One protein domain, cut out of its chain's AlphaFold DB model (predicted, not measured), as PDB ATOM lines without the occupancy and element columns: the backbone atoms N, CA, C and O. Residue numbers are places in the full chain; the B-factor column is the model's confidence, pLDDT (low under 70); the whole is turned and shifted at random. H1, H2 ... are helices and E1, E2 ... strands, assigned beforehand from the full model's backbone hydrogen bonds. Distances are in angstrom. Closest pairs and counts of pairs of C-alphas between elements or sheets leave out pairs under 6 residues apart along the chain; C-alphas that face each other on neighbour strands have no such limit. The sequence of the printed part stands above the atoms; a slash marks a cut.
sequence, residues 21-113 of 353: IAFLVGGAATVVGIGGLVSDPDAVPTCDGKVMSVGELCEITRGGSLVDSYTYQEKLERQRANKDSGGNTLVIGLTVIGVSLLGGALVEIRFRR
ATOM      1  N   ILE A  21     148.483 158.082 199.903       77.81
ATOM      2  CA  ILE A  21     147.862 159.288 200.474       77.81
ATOM      3  C   ILE A  21     148.400 160.550 199.790       77.81
ATOM      4  O   ILE A  21     147.614 161.402 199.387       77.81
ATOM      5  N   ALA A  22     149.718 160.655 199.598       75.19
ATOM      6  CA  ALA A  22     150.328 161.792 198.911       75.19
ATOM      7  C   ALA A  22     149.817 161.933 197.469       75.19
ATOM      8  O   ALA A  22     149.543 163.043 197.016       75.19
ATOM      9  N   PHE A  23     149.625 160.813 196.766       75.00
ATOM     10  CA  PHE A  23     149.045 160.805 195.428       75.00
ATOM     11  C   PHE A  23     147.571 161.229 195.430       75.00
ATOM     12  O   PHE A  23     147.164 161.992 194.560       75.00
ATOM     13  N   LEU A  24     146.774 160.789 196.409       76.50
ATOM     14  CA  LEU A  24     145.371 161.200 196.537       76.50
ATOM     15  C   LEU A  24     145.237 162.697 196.841       76.50
ATOM     16  O   LEU A  24     144.442 163.376 196.196       76.50
ATOM     17  N   VAL A  25     146.039 163.221 197.770       78.25
ATOM     18  CA  VAL A  25     146.038 164.649 198.124       78.25
ATOM     19  C   VAL A  25     146.545 165.497 196.954       78.25
ATOM     20  O   VAL A  25     145.893 166.467 196.574       78.25
ATOM     21  N   GLY A  26     147.659 165.104 196.324       72.69
ATOM     22  CA  GLY A  26     148.194 165.787 195.144       72.69
ATOM     23  C   GLY A  26     147.240 165.730 193.947       72.69
ATOM     24  O   GLY A  26     147.054 166.729 193.254       72.69
ATOM     25  N   GLY A  27     146.575 164.593 193.739       72.88
ATOM     26  CA  GLY A  27     145.554 164.413 192.711       72.88
ATOM     27  C   GLY A  27     144.342 165.317 192.933       72.88
ATOM     28  O   GLY A  27     143.949 166.031 192.014       72.88
ATOM     29  N   ALA A  28     143.800 165.360 194.153       74.56
ATOM     30  CA  ALA A  28     142.678 166.235 194.496       74.56
ATOM     31  C   ALA A  28     143.021 167.721 194.288       74.56
ATOM     32  O   ALA A  28     142.256 168.438 193.642       74.56
ATOM     33  N   ALA A  29     144.197 168.167 194.745       71.62
ATOM     34  CA  ALA A  29     144.666 169.538 194.532       71.62
ATOM     35  C   ALA A  29     144.823 169.878 193.039       71.62
ATOM     36  O   ALA A  29     144.457 170.968 192.601       71.62
ATOM     37  N   THR A  30     145.305 168.923 192.237       72.69
ATOM     38  CA  THR A  30     145.463 169.101 190.786       72.69
ATOM     39  C   THR A  30     144.108 169.231 190.086       72.69
ATOM     40  O   THR A  30     143.954 170.098 189.232       72.69
ATOM     41  N   VAL A  31     143.102 168.432 190.463       71.75
ATOM     42  CA  VAL A  31     141.746 168.518 189.885       71.75
ATOM     43  C   VAL A  31     141.097 169.872 190.186       71.75
ATOM     44  O   VAL A  31     140.527 170.485 189.285       71.75
ATOM     45  N   VAL A  32     141.234 170.371 191.417       72.31
ATOM     46  CA  VAL A  32     140.739 171.707 191.796       72.31
ATOM     47  C   VAL A  32     141.465 172.803 191.007       72.31
ATOM     48  O   VAL A  32     140.816 173.696 190.463       72.31
ATOM     49  N   GLY A  33     142.792 172.704 190.864       66.31
ATOM     50  CA  GLY A  33     143.590 173.651 190.077       66.31
ATOM     51  C   GLY A  33     143.217 173.675 188.588       66.31
ATOM     52  O   GLY A  33     143.092 174.749 188.004       66.31
ATOM     53  N   ILE A  34     142.968 172.510 187.977       69.88
ATOM     54  CA  ILE A  34     142.521 172.417 186.577       69.88
ATOM     55  C   ILE A  34     141.150 173.082 186.402       69.88
ATOM     56  O   ILE A  34     140.960 173.824 185.442       69.88
ATOM     57  N   GLY A  35     140.216 172.880 187.338       67.94
ATOM     58  CA  GLY A  35     138.905 173.539 187.297       67.94
ATOM     59  C   GLY A  35     138.999 175.072 187.287       67.94
ATOM     60  O   GLY A  35     138.238 175.732 186.580       67.94
ATOM     61  N   GLY A  36     139.977 175.633 188.005       64.44
ATOM     62  CA  GLY A  36     140.257 177.070 188.002       64.44
ATOM     63  C   GLY A  36     140.856 177.591 186.690       64.44
ATOM     64  O   GLY A  36     140.558 178.713 186.298       64.44
ATOM     65  N   LEU A  37     141.657 176.783 185.984       63.03
ATOM     66  CA  LEU A  37     142.323 177.185 184.733       63.03
ATOM     67  C   LEU A  37     141.457 177.038 183.480       63.03
ATOM     68  O   LEU A  37     141.724 177.695 182.480       63.03
ATOM     69  N   VAL A  38     140.445 176.168 183.512       69.94
ATOM     70  CA  VAL A  38     139.515 175.980 182.383       69.94
ATOM     71  C   VAL A  38     138.484 177.113 182.305       69.94
ATOM     72  O   VAL A  38     137.859 177.313 181.266       69.94
ATOM     73  N   SER A  39     138.323 177.885 183.380       64.56
ATOM     74  CA  SER A  39     137.488 179.083 183.360       64.56
ATOM     75  C   SER A  39     138.236 180.205 182.641       64.56
ATOM     76  O   SER A  39     139.218 180.732 183.161       64.56
ATOM     77  N   ASP A  40     137.787 180.533 181.431       67.38
ATOM     78  CA  ASP A  40     138.333 181.629 180.637       67.38
ATOM     79  C   ASP A  40     138.267 182.938 181.460       67.38
ATOM     80  O   ASP A  40     137.179 183.326 181.894       67.38
ATOM     81  N   PRO A  41     139.412 183.590 181.744       60.88
ATOM     82  CA  PRO A  41     139.473 184.831 182.526       60.88
ATOM     83  C   PRO A  41     138.665 185.977 181.923       60.88
ATOM     84  O   PRO A  41     138.299 186.901 182.648       60.88
ATOM     85  N   ASP A  42     138.428 185.913 180.615       69.94
ATOM     86  CA  ASP A  42     137.723 186.936 179.858       69.94
ATOM     87  C   ASP A  42     136.282 186.502 179.546       69.94
ATOM     88  O   ASP A  42     135.528 187.241 178.905       69.94
ATOM     89  N   ALA A  43     135.854 185.326 180.028       80.81
ATOM     90  CA  ALA A  43     134.457 184.941 179.951       80.81
ATOM     91  C   ALA A  43     133.615 185.885 180.806       80.81
ATOM     92  O   ALA A  43     133.853 186.085 181.998       80.81
ATOM     93  N   VAL A  44     132.578 186.432 180.179       88.12
ATOM     94  CA  VAL A  44     131.637 187.322 180.848       88.12
ATOM     95  C   VAL A  44     131.039 186.595 182.065       88.12
ATOM     96  O   VAL A  44     130.573 185.459 181.917       88.12
ATOM     97  N   PRO A  45     131.051 187.199 183.268       89.38
ATOM     98  CA  PRO A  45     130.576 186.551 184.484       89.38
ATOM     99  C   PRO A  45     129.119 186.103 184.336       89.38
ATOM    100  O   PRO A  45     128.272 186.843 183.836       89.38
ATOM    101  N   THR A  46     128.817 184.880 184.778       91.69
ATOM    102  CA  THR A  46     127.478 184.285 184.652       91.69
ATOM    103  C   THR A  46     126.829 184.032 186.010       91.69
ATOM    104  O   THR A  46     127.464 183.465 186.888       91.69
ATOM    105  N   CYS A  47     125.571 184.407 186.217       93.94
ATOM    106  CA  CYS A  47     124.760 184.080 187.394       93.94
ATOM    107  C   CYS A  47     123.766 182.973 187.021       93.94
ATOM    108  O   CYS A  47     123.004 183.147 186.072       93.94
ATOM    109  N   ASP A  48     123.808 181.818 187.694       91.19
ATOM    110  CA  ASP A  48     122.972 180.644 187.368       91.19
ATOM    111  C   ASP A  48     122.971 180.273 185.869       91.19
ATOM    112  O   ASP A  48     121.950 179.938 185.268       91.19
ATOM    113  N   GLY A  49     124.145 180.376 185.239       87.88
ATOM    114  CA  GLY A  49     124.341 180.085 183.816       87.88
ATOM    115  C   GLY A  49     123.882 181.186 182.852       87.88
ATOM    116  O   GLY A  49     124.081 181.041 181.648       87.88
ATOM    117  N   LYS A  50     123.318 182.298 183.338       92.38
ATOM    118  CA  LYS A  50     122.992 183.479 182.523       92.38
ATOM    119  C   LYS A  50     124.100 184.514 182.601       92.38
ATOM    120  O   LYS A  50     124.629 184.765 183.674       92.38
ATOM    121  N   VAL A  51     124.436 185.132 181.476       92.44
ATOM    122  CA  VAL A  51     125.417 186.222 181.421       92.44
ATOM    123  C   VAL A  51     124.902 187.418 182.221       92.44
ATOM    124  O   VAL A  51     123.770 187.841 182.005       92.44
ATOM    125  N   MET A  52     125.719 187.931 183.143       94.38
ATOM    126  CA  MET A  52     125.400 189.125 183.926       94.38
ATOM    127  C   MET A  52     125.729 190.395 183.142       94.38
ATOM    128  O   MET A  52     126.769 190.471 182.481       94.38
ATOM    129  N   SER A  53     124.889 191.415 183.282       94.69
ATOM    130  CA  SER A  53     125.167 192.769 182.793       94.69
ATOM    131  C   SER A  53     125.908 193.603 183.843       94.69
ATOM    132  O   SER A  53     125.829 193.350 185.048       94.69
ATOM    133  N   VAL A  54     126.617 194.645 183.400       94.69
ATOM    134  CA  VAL A  54     127.288 195.589 184.308       94.69
ATOM    135  C   VAL A  54     126.243 196.279 185.191       94.69
ATOM    136  O   VAL A  54     125.346 196.947 184.685       94.69
ATOM    137  N   GLY A  55     126.376 196.119 186.511       91.19
ATOM    138  CA  GLY A  55     125.454 196.673 187.511       91.19
ATOM    139  C   GLY A  55     124.399 195.693 188.034       91.19
ATOM    140  O   GLY A  55     123.703 196.028 188.989       91.19
ATOM    141  N   GLU A  56     124.296 194.484 187.474       94.31
ATOM    142  CA  GLU A  56     123.414 193.447 188.017       94.31
ATOM    143  C   GLU A  56     123.987 192.835 189.306       94.31
ATOM    144  O   GLU A  56     125.198 192.612 189.441       94.31
ATOM    145  N   LEU A  57     123.086 192.552 190.250       95.94
ATOM    146  CA  LEU A  57     123.356 191.799 191.470       95.94
ATOM    147  C   LEU A  57     122.898 190.354 191.256       95.94
ATOM    148  O   LEU A  57     121.750 190.112 190.888       95.94
ATOM    149  N   CYS A  58     123.795 189.401 191.482       96.12
ATOM    150  CA  CYS A  58     123.455 187.987 191.487       96.12
ATOM    151  C   CYS A  58     123.183 187.543 192.918       96.12
ATOM    152  O   CYS A  58     124.035 187.726 193.785       96.12
ATOM    153  N   GLU A  59     122.030 186.926 193.149       96.56
ATOM    154  CA  GLU A  59     121.636 186.368 194.439       96.56
ATOM    155  C   GLU A  59     121.507 184.851 194.310       96.56
ATOM    156  O   GLU A  59     120.591 184.341 193.666       96.56
ATOM    157  N   ILE A  60     122.432 184.109 194.919       93.00
ATOM    158  CA  ILE A  60     122.373 182.649 194.945       93.00
ATOM    159  C   ILE A  60     121.533 182.235 196.145       93.00
ATOM    160  O   ILE A  60     121.958 182.352 197.298       93.00
ATOM    161  N   THR A  61     120.354 181.679 195.877       92.56
ATOM    162  CA  THR A  61     119.507 181.076 196.908       92.56
ATOM    163  C   THR A  61     119.639 179.553 196.890       92.56
ATOM    164  O   THR A  61     119.603 178.914 195.839       92.56
ATOM    165  N   ARG A  62     119.795 178.923 198.062       92.44
ATOM    166  CA  ARG A  62     119.682 177.460 198.212       92.44
ATOM    167  C   ARG A  62     118.708 177.150 199.334       92.44
ATOM    168  O   ARG A  62     118.845 177.658 200.440       92.44
ATOM    169  N   GLY A  63     117.713 176.315 199.041       92.06
ATOM    170  CA  GLY A  63     116.691 175.945 200.025       92.06
ATOM    171  C   GLY A  63     115.832 177.124 200.502       92.06
ATOM    172  O   GLY A  63     115.354 177.100 201.628       92.06
ATOM    173  N   GLY A  64     115.666 178.162 199.675       91.38
ATOM    174  CA  GLY A  64     114.877 179.351 200.015       91.38
ATOM    175  C   GLY A  64     115.601 180.395 200.874       91.38
ATOM    176  O   GLY A  64     115.014 181.433 201.154       91.38
ATOM    177  N   SER A  65     116.861 180.158 201.256       90.56
ATOM    178  CA  SER A  65     117.710 181.160 201.910       90.56
ATOM    179  C   SER A  65     118.737 181.713 200.930       90.56
ATOM    180  O   SER A  65     119.312 180.956 200.142       90.56
ATOM    181  N   LEU A  66     118.997 183.018 201.010       93.19
ATOM    182  CA  LEU A  66     120.137 183.652 200.355       93.19
ATOM    183  C   LEU A  66     121.425 183.080 200.965       93.19
ATOM    184  O   LEU A  66     121.589 183.105 202.185       93.19
ATOM    185  N   VAL A  67     122.287 182.505 200.127       94.50
ATOM    186  CA  VAL A  67     123.575 181.916 200.533       94.50
ATOM    187  C   VAL A  67     124.727 182.851 200.201       94.50
ATOM    188  O   VAL A  67     125.664 182.958 200.985       94.50
ATOM    189  N   ASP A  68     124.664 183.505 199.045       94.50
ATOM    190  CA  ASP A  68     125.687 184.441 198.588       94.50
ATOM    191  C   ASP A  68     125.029 185.493 197.693       94.50
ATOM    192  O   ASP A  68     124.077 185.188 196.963       94.50
ATOM    193  N   SER A  69     125.541 186.715 197.735       94.69
ATOM    194  CA  SER A  69     125.210 187.743 196.761       94.69
ATOM    195  C   SER A  69     126.476 188.469 196.344       94.69
ATOM    196  O   SER A  69     127.344 188.760 197.160       94.69
ATOM    197  N   TYR A  70     126.604 188.722 195.047       94.94
ATOM    198  CA  TYR A  70     127.757 189.425 194.505       94.94
ATOM    199  C   TYR A  70     127.351 190.264 193.305       94.94
ATOM    200  O   TYR A  70     126.465 189.916 192.516       94.94
ATOM    201  N   THR A  71     128.031 191.394 193.163       95.88
ATOM    202  CA  THR A  71     127.877 192.268 191.999       95.88
ATOM    203  C   THR A  71     128.715 191.762 190.825       95.88
ATOM    204  O   THR A  71     129.623 190.942 190.991       95.88
ATOM    205  N   TYR A  72     128.448 192.283 189.624       92.81
ATOM    206  CA  TYR A  72     129.271 192.018 188.437       92.81
ATOM    207  C   TYR A  72     130.777 192.232 188.696       92.81
ATOM    208  O   TYR A  72     131.588 191.374 188.349       92.81
ATOM    209  N   GLN A  73     131.149 193.354 189.327       93.38
ATOM    210  CA  GLN A  73     132.552 193.708 189.586       93.38
ATOM    211  C   GLN A  73     133.202 192.754 190.587       93.38
ATOM    212  O   GLN A  73     134.285 192.234 190.336       93.38
ATOM    213  N   GLU A  74     132.499 192.449 191.675       91.25
ATOM    214  CA  GLU A  74     133.000 191.541 192.704       91.25
ATOM    215  C   GLU A  74     133.215 190.125 192.154       91.25
ATOM    216  O   GLU A  74     134.201 189.462 192.480       91.25
ATOM    217  N   LYS A  75     132.340 189.658 191.253       89.00
ATOM    218  CA  LYS A  75     132.549 188.367 190.591       89.00
ATOM    219  C   LYS A  75     133.782 188.374 189.693       89.00
ATOM    220  O   LYS A  75     134.523 187.390 189.682       89.00
ATOM    221  N   LEU A  76     133.999 189.465 188.962       90.19
ATOM    222  CA  LEU A  76     135.166 189.634 188.102       90.19
ATOM    223  C   LEU A  76     136.463 189.612 188.928       90.19
ATOM    224  O   LEU A  76     137.434 188.952 188.557       90.19
ATOM    225  N   GLU A  77     136.468 190.279 190.083       88.88
ATOM    226  CA  GLU A  77     137.590 190.265 191.026       88.88
ATOM    227  C   GLU A  77     137.825 188.871 191.616       88.88
ATOM    228  O   GLU A  77     138.959 188.391 191.599       88.88
ATOM    229  N   ARG A  78     136.770 188.166 192.050       86.12
ATOM    230  CA  ARG A  78     136.879 186.778 192.538       86.12
ATOM    231  C   ARG A  78     137.390 185.826 191.450       86.12
ATOM    232  O   ARG A  78     138.172 184.931 191.757       86.12
ATOM    233  N   GLN A  79     136.995 186.008 190.186       83.38
ATOM    234  CA  GLN A  79     137.519 185.219 189.062       83.38
ATOM    235  C   GLN A  79     139.013 185.475 188.833       83.38
ATOM    236  O   GLN A  79     139.772 184.518 188.665       83.38
ATOM    237  N   ARG A  80     139.457 186.737 188.895       83.31
ATOM    238  CA  ARG A  80     140.883 187.091 188.796       83.31
ATOM    239  C   ARG A  80     141.689 186.523 189.965       83.31
ATOM    240  O   ARG A  80     142.680 185.835 189.737       83.31
ATOM    241  N   ALA A  81     141.211 186.698 191.195       80.50
ATOM    242  CA  ALA A  81     141.861 186.164 192.390       80.50
ATOM    243  C   ALA A  81     141.938 184.624 192.381       80.50
ATOM    244  O   ALA A  81     142.972 184.041 192.713       80.50
ATOM    245  N   ASN A  82     140.870 183.947 191.943       76.81
ATOM    246  CA  ASN A  82     140.857 182.489 191.817       76.81
ATOM    247  C   ASN A  82     141.787 181.981 190.715       76.81
ATOM    248  O   ASN A  82     142.337 180.891 190.858       76.81
ATOM    249  N   LYS A  83     142.000 182.744 189.639       73.81
ATOM    250  CA  LYS A  83     142.973 182.389 188.601       73.81
ATOM    251  C   LYS A  83     144.403 182.444 189.135       73.81
ATOM    252  O   LYS A  83     145.157 181.487 188.942       73.81
ATOM    253  N   ASP A  84     144.746 183.511 189.850       72.12
ATOM    254  CA  ASP A  84     146.086 183.686 190.418       72.12
ATOM    255  C   ASP A  84     146.382 182.612 191.482       72.12
ATOM    256  O   ASP A  84     147.463 182.014 191.505       72.12
ATOM    257  N   SER A  85     145.385 182.272 192.304       72.38
ATOM    258  CA  SER A  85     145.485 181.181 193.285       72.38
ATOM    259  C   SER A  85     145.468 179.784 192.636       72.38
ATOM    260  O   SER A  85     146.196 178.873 193.051       72.38
ATOM    261  N   GLY A  86     144.687 179.604 191.567       68.62
ATOM    262  CA  GLY A  86     144.568 178.353 190.815       68.62
ATOM    263  C   GLY A  86     145.873 177.950 190.133       68.62
ATOM    264  O   GLY A  86     146.257 176.778 190.190       68.62
ATOM    265  N   GLY A  87     146.611 178.922 189.581       70.25
ATOM    266  CA  GLY A  87     147.948 178.702 189.025       70.25
ATOM    267  C   GLY A  87     148.928 178.151 190.064       70.25
ATOM    268  O   GLY A  87     149.571 177.125 189.831       70.25
ATOM    269  N   ASN A  88     148.981 178.761 191.250       71.06
ATOM    270  CA  ASN A  88     149.844 178.292 192.337       71.06
ATOM    271  C   ASN A  88     149.442 176.898 192.841       71.06
ATOM    272  O   ASN A  88     150.301 176.036 193.027       71.06
ATOM    273  N   THR A  89     148.143 176.639 193.004       68.69
ATOM    274  CA  THR A  89     147.639 175.343 193.489       68.69
ATOM    275  C   THR A  89     147.941 174.210 192.502       68.69
ATOM    276  O   THR A  89     148.334 173.115 192.912       68.69
ATOM    277  N   LEU A  90     147.846 174.479 191.194       70.88
ATOM    278  CA  LEU A  90     148.222 173.528 190.149       70.88
ATOM    279  C   LEU A  90     149.724 173.204 190.182       70.88
ATOM    280  O   LEU A  90     150.101 172.034 190.105       70.88
ATOM    281  N   VAL A  91     150.583 174.219 190.326       73.12
ATOM    282  CA  VAL A  91     152.041 174.024 190.421       73.12
ATOM    283  C   VAL A  91     152.393 173.179 191.647       73.12
ATOM    284  O   VAL A  91     153.201 172.251 191.551       73.12
ATOM    285  N   ILE A  92     151.748 173.428 192.789       73.00
ATOM    286  CA  ILE A  92     151.930 172.616 194.001       73.00
ATOM    287  C   ILE A  92     151.472 171.167 193.757       73.00
ATOM    288  O   ILE A  92     152.212 170.229 194.055       73.00
ATOM    289  N   GLY A  93     150.300 170.955 193.152       70.38
ATOM    290  CA  GLY A  93     149.803 169.615 192.820       70.38
ATOM    291  C   GLY A  93     150.754 168.834 191.904       70.38
ATOM    292  O   GLY A  93     151.149 167.705 192.213       70.38
ATOM    293  N   LEU A  94     151.205 169.462 190.813       73.50
ATOM    294  CA  LEU A  94     152.123 168.855 189.845       73.50
ATOM    295  C   LEU A  94     153.504 168.559 190.436       73.50
ATOM    296  O   LEU A  94     154.078 167.506 190.150       73.50
ATOM    297  N   THR A  95     154.038 169.444 191.282       73.19
ATOM    298  CA  THR A  95     155.332 169.213 191.945       73.19
ATOM    299  C   THR A  95     155.261 168.042 192.923       73.19
ATOM    300  O   THR A  95     156.147 167.184 192.899       73.19
ATOM    301  N   VAL A  96     154.189 167.923 193.713       75.12
ATOM    302  CA  VAL A  96     153.983 166.786 194.628       75.12
ATOM    303  C   VAL A  96     153.871 165.464 193.862       75.12
ATOM    304  O   VAL A  96     154.510 164.474 194.242       75.12
ATOM    305  N   ILE A  97     153.120 165.436 192.756       74.19
ATOM    306  CA  ILE A  97     153.009 164.249 191.893       74.19
ATOM    307  C   ILE A  97     154.375 163.905 191.280       74.19
ATOM    308  O   ILE A  97     154.811 162.755 191.356       74.19
ATOM    309  N   GLY A  98     155.087 164.894 190.730       73.12
ATOM    310  CA  GLY A  98     156.401 164.707 190.111       73.12
ATOM    311  C   GLY A  98     157.448 164.150 191.080       73.12
ATOM    312  O   GLY A  98     158.137 163.176 190.762       73.12
ATOM    313  N   VAL A  99     157.525 164.703 192.295       74.88
ATOM    314  CA  VAL A  99     158.432 164.222 193.351       74.88
ATOM    315  C   VAL A  99     158.067 162.800 193.785       74.88
ATOM    316  O   VAL A  99     158.957 161.964 193.961       74.88
ATOM    317  N   SER A 100     156.773 162.490 193.898       72.88
ATOM    318  CA  SER A 100     156.300 161.151 194.271       72.88
ATOM    319  C   SER A 100     156.662 160.097 193.218       72.88
ATOM    320  O   SER A 100     157.146 159.016 193.564       72.88
ATOM    321  N   LEU A 101     156.504 160.421 191.930       75.06
ATOM    322  CA  LEU A 101     156.871 159.538 190.818       75.06
ATOM    323  C   LEU A 101     158.388 159.309 190.744       75.06
ATOM    324  O   LEU A 101     158.831 158.165 190.618       75.06
ATOM    325  N   LEU A 102     159.192 160.368 190.891       73.31
ATOM    326  CA  LEU A 102     160.655 160.267 190.937       73.31
ATOM    327  C   LEU A 102     161.131 159.425 192.129       73.31
ATOM    328  O   LEU A 102     162.001 158.562 191.976       73.31
ATOM    329  N   GLY A 103     160.531 159.626 193.305       74.44
ATOM    330  CA  GLY A 103     160.801 158.825 194.496       74.44
ATOM    331  C   GLY A 103     160.484 157.343 194.280       74.44
ATOM    332  O   GLY A 103     161.325 156.484 194.563       74.44
ATOM    333  N   GLY A 104     159.315 157.038 193.709       72.31
ATOM    334  CA  GLY A 104     158.909 155.675 193.359       72.31
ATOM    335  C   GLY A 104     159.881 154.998 192.387       72.31
ATOM    336  O   GLY A 104     160.356 153.890 192.654       72.31
ATOM    337  N   ALA A 105     160.265 155.695 191.313       73.62
ATOM    338  CA  ALA A 105     161.204 155.188 190.315       73.62
ATOM    339  C   ALA A 105     162.592 154.889 190.913       73.62
ATOM    340  O   ALA A 105     163.187 153.841 190.640       73.62
ATOM    341  N   LEU A 106     163.109 155.764 191.785       74.12
ATOM    342  CA  LEU A 106     164.393 155.553 192.464       74.12
ATOM    343  C   LEU A 106     164.365 154.334 193.396       74.12
ATOM    344  O   LEU A 106     165.334 153.560 193.437       74.12
ATOM    345  N   VAL A 107     163.261 154.135 194.124       73.88
ATOM    346  CA  VAL A 107     163.062 152.958 194.980       73.88
ATOM    347  C   VAL A 107     163.024 151.686 194.136       73.88
ATOM    348  O   VAL A 107     163.709 150.716 194.475       73.88
ATOM    349  N   GLU A 108     162.315 151.693 193.006       75.19
ATOM    350  CA  GLU A 108     162.233 150.537 192.116       75.19
ATOM    351  C   GLU A 108     163.595 150.181 191.495       75.19
ATOM    352  O   GLU A 108     164.008 149.016 191.525       75.19
ATOM    353  N   ILE A 109     164.359 151.171 191.018       74.62
ATOM    354  CA  ILE A 109     165.714 150.965 190.474       74.62
ATOM    355  C   ILE A 109     166.637 150.350 191.537       74.62
ATOM    356  O   ILE A 109     167.392 149.409 191.254       74.62
ATOM    357  N   ARG A 110     166.572 150.840 192.783       73.62
ATOM    358  CA  ARG A 110     167.316 150.269 193.920       73.62
ATOM    359  C   ARG A 110     166.896 148.825 194.201       73.62
ATOM    360  O   ARG A 110     167.769 147.981 194.420       73.62
ATOM    361  N   PHE A 111     165.598 148.526 194.162       73.50
ATOM    362  CA  PHE A 111     165.074 147.181 194.413       73.50
ATOM    363  C   PHE A 111     165.505 146.188 193.321       73.50
ATOM    364  O   PHE A 111     166.033 145.115 193.632       73.50
ATOM    365  N   ARG A 112     165.402 146.579 192.042       73.50
ATOM    366  CA  ARG A 112     165.859 145.778 190.891       73.50
ATOM    367  C   ARG A 112     167.364 145.488 190.958       73.50
ATOM    368  O   ARG A 112     167.782 144.345 190.759       73.50
ATOM    369  N   ARG A 113     168.190 146.482 191.319       70.94
ATOM    370  CA  ARG A 113     169.645 146.295 191.509       70.94
ATOM    371  C   ARG A 113     169.975 145.351 192.671       70.94
ATOM    372  O   ARG A 113     170.929 144.581 192.571       70.94
TER     373      ARG A 113
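Overview. This is residues 21 to 113 of the 353 residues of an uncharacterized protein of Nocardia neocaledoniensis (UniProt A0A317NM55). One very long helix, H2, makes the axis of a rod; a shorter helix, H1, packs obliquely on the middle part of H2, and a small hairpin of two strands, E1 and E2, makes a head at the end where H2 begins. The last residues of H2, 102 to 113, stick out free at the other end, and a long loop, residues 39 to 56, joins H1 to the head. The printed part has 93 residues, with two named helices and two named strands in the order H1, E1, E2, H2; the two-stranded sheet is antiparallel and the class is mostly helix. The whole is extended, with a radius of gyration of the C-alphas of 19.7 A and spans of 67 by 30 by 16 A.

Arrangement. H1, residues 21 to 38, touches H2, residues 72 to 113, and H2 touches H1 with its residues 82 to 100 alone. The closest C-alphas of the two are those of Gly 33 and Leu 90, 4.6 A apart. The helices run opposite ways at a tilt of 36 degrees, only just steep. E1, residues 57 to 62, and E2, residues 65 to 71, form a hairpin, antiparallel with 158 degrees between their directions. Across it N 58 and O 70 are within hydrogen-bond range at 2.9 A, and N 60 and O 68 at 2.8 A. The closest C-alphas of E1 and H2 are those of Leu 57 and Tyr 72, 6.7 A apart. H1 and E2 are apart. In H1 every O i to N i+4 pair is within hydrogen-bond range; in H2 37 of 38 are.

Along the chain. H1 begins at C-alpha 21, at (147.862, 159.288, 200.474), and measures 26.0 A from first to last C-alpha. E1, Leu 57 to Arg 62, measures 16.3 A, with C-alpha 57 at (123.356, 191.799, 191.470). E2, Ser 65 to Thr 71, measures 18.0 A. H2, Tyr 72 to Arg 113, measures 61.1 A and ends at C-alpha 113, at (169.645, 146.295, 191.509).

Size, cuts and confidence. The two C-alphas farthest apart in the domain are those of Gly 55 and Arg 113, 67.1 A. Without residues 102 to 113, which stand free, the body spans 48 by 30 by 16 A. The printed part has no cut. The link from H1 to E1 is long, 18 residues, and in it residues 46 to 47 pair with residues 50 to 51, antiparallel. The links from E1 to E2 and from E2 to H2 are tight. The mean pLDDT of the printed part is 80.2, and residues 33 to 42, 86 and 89 are under 70.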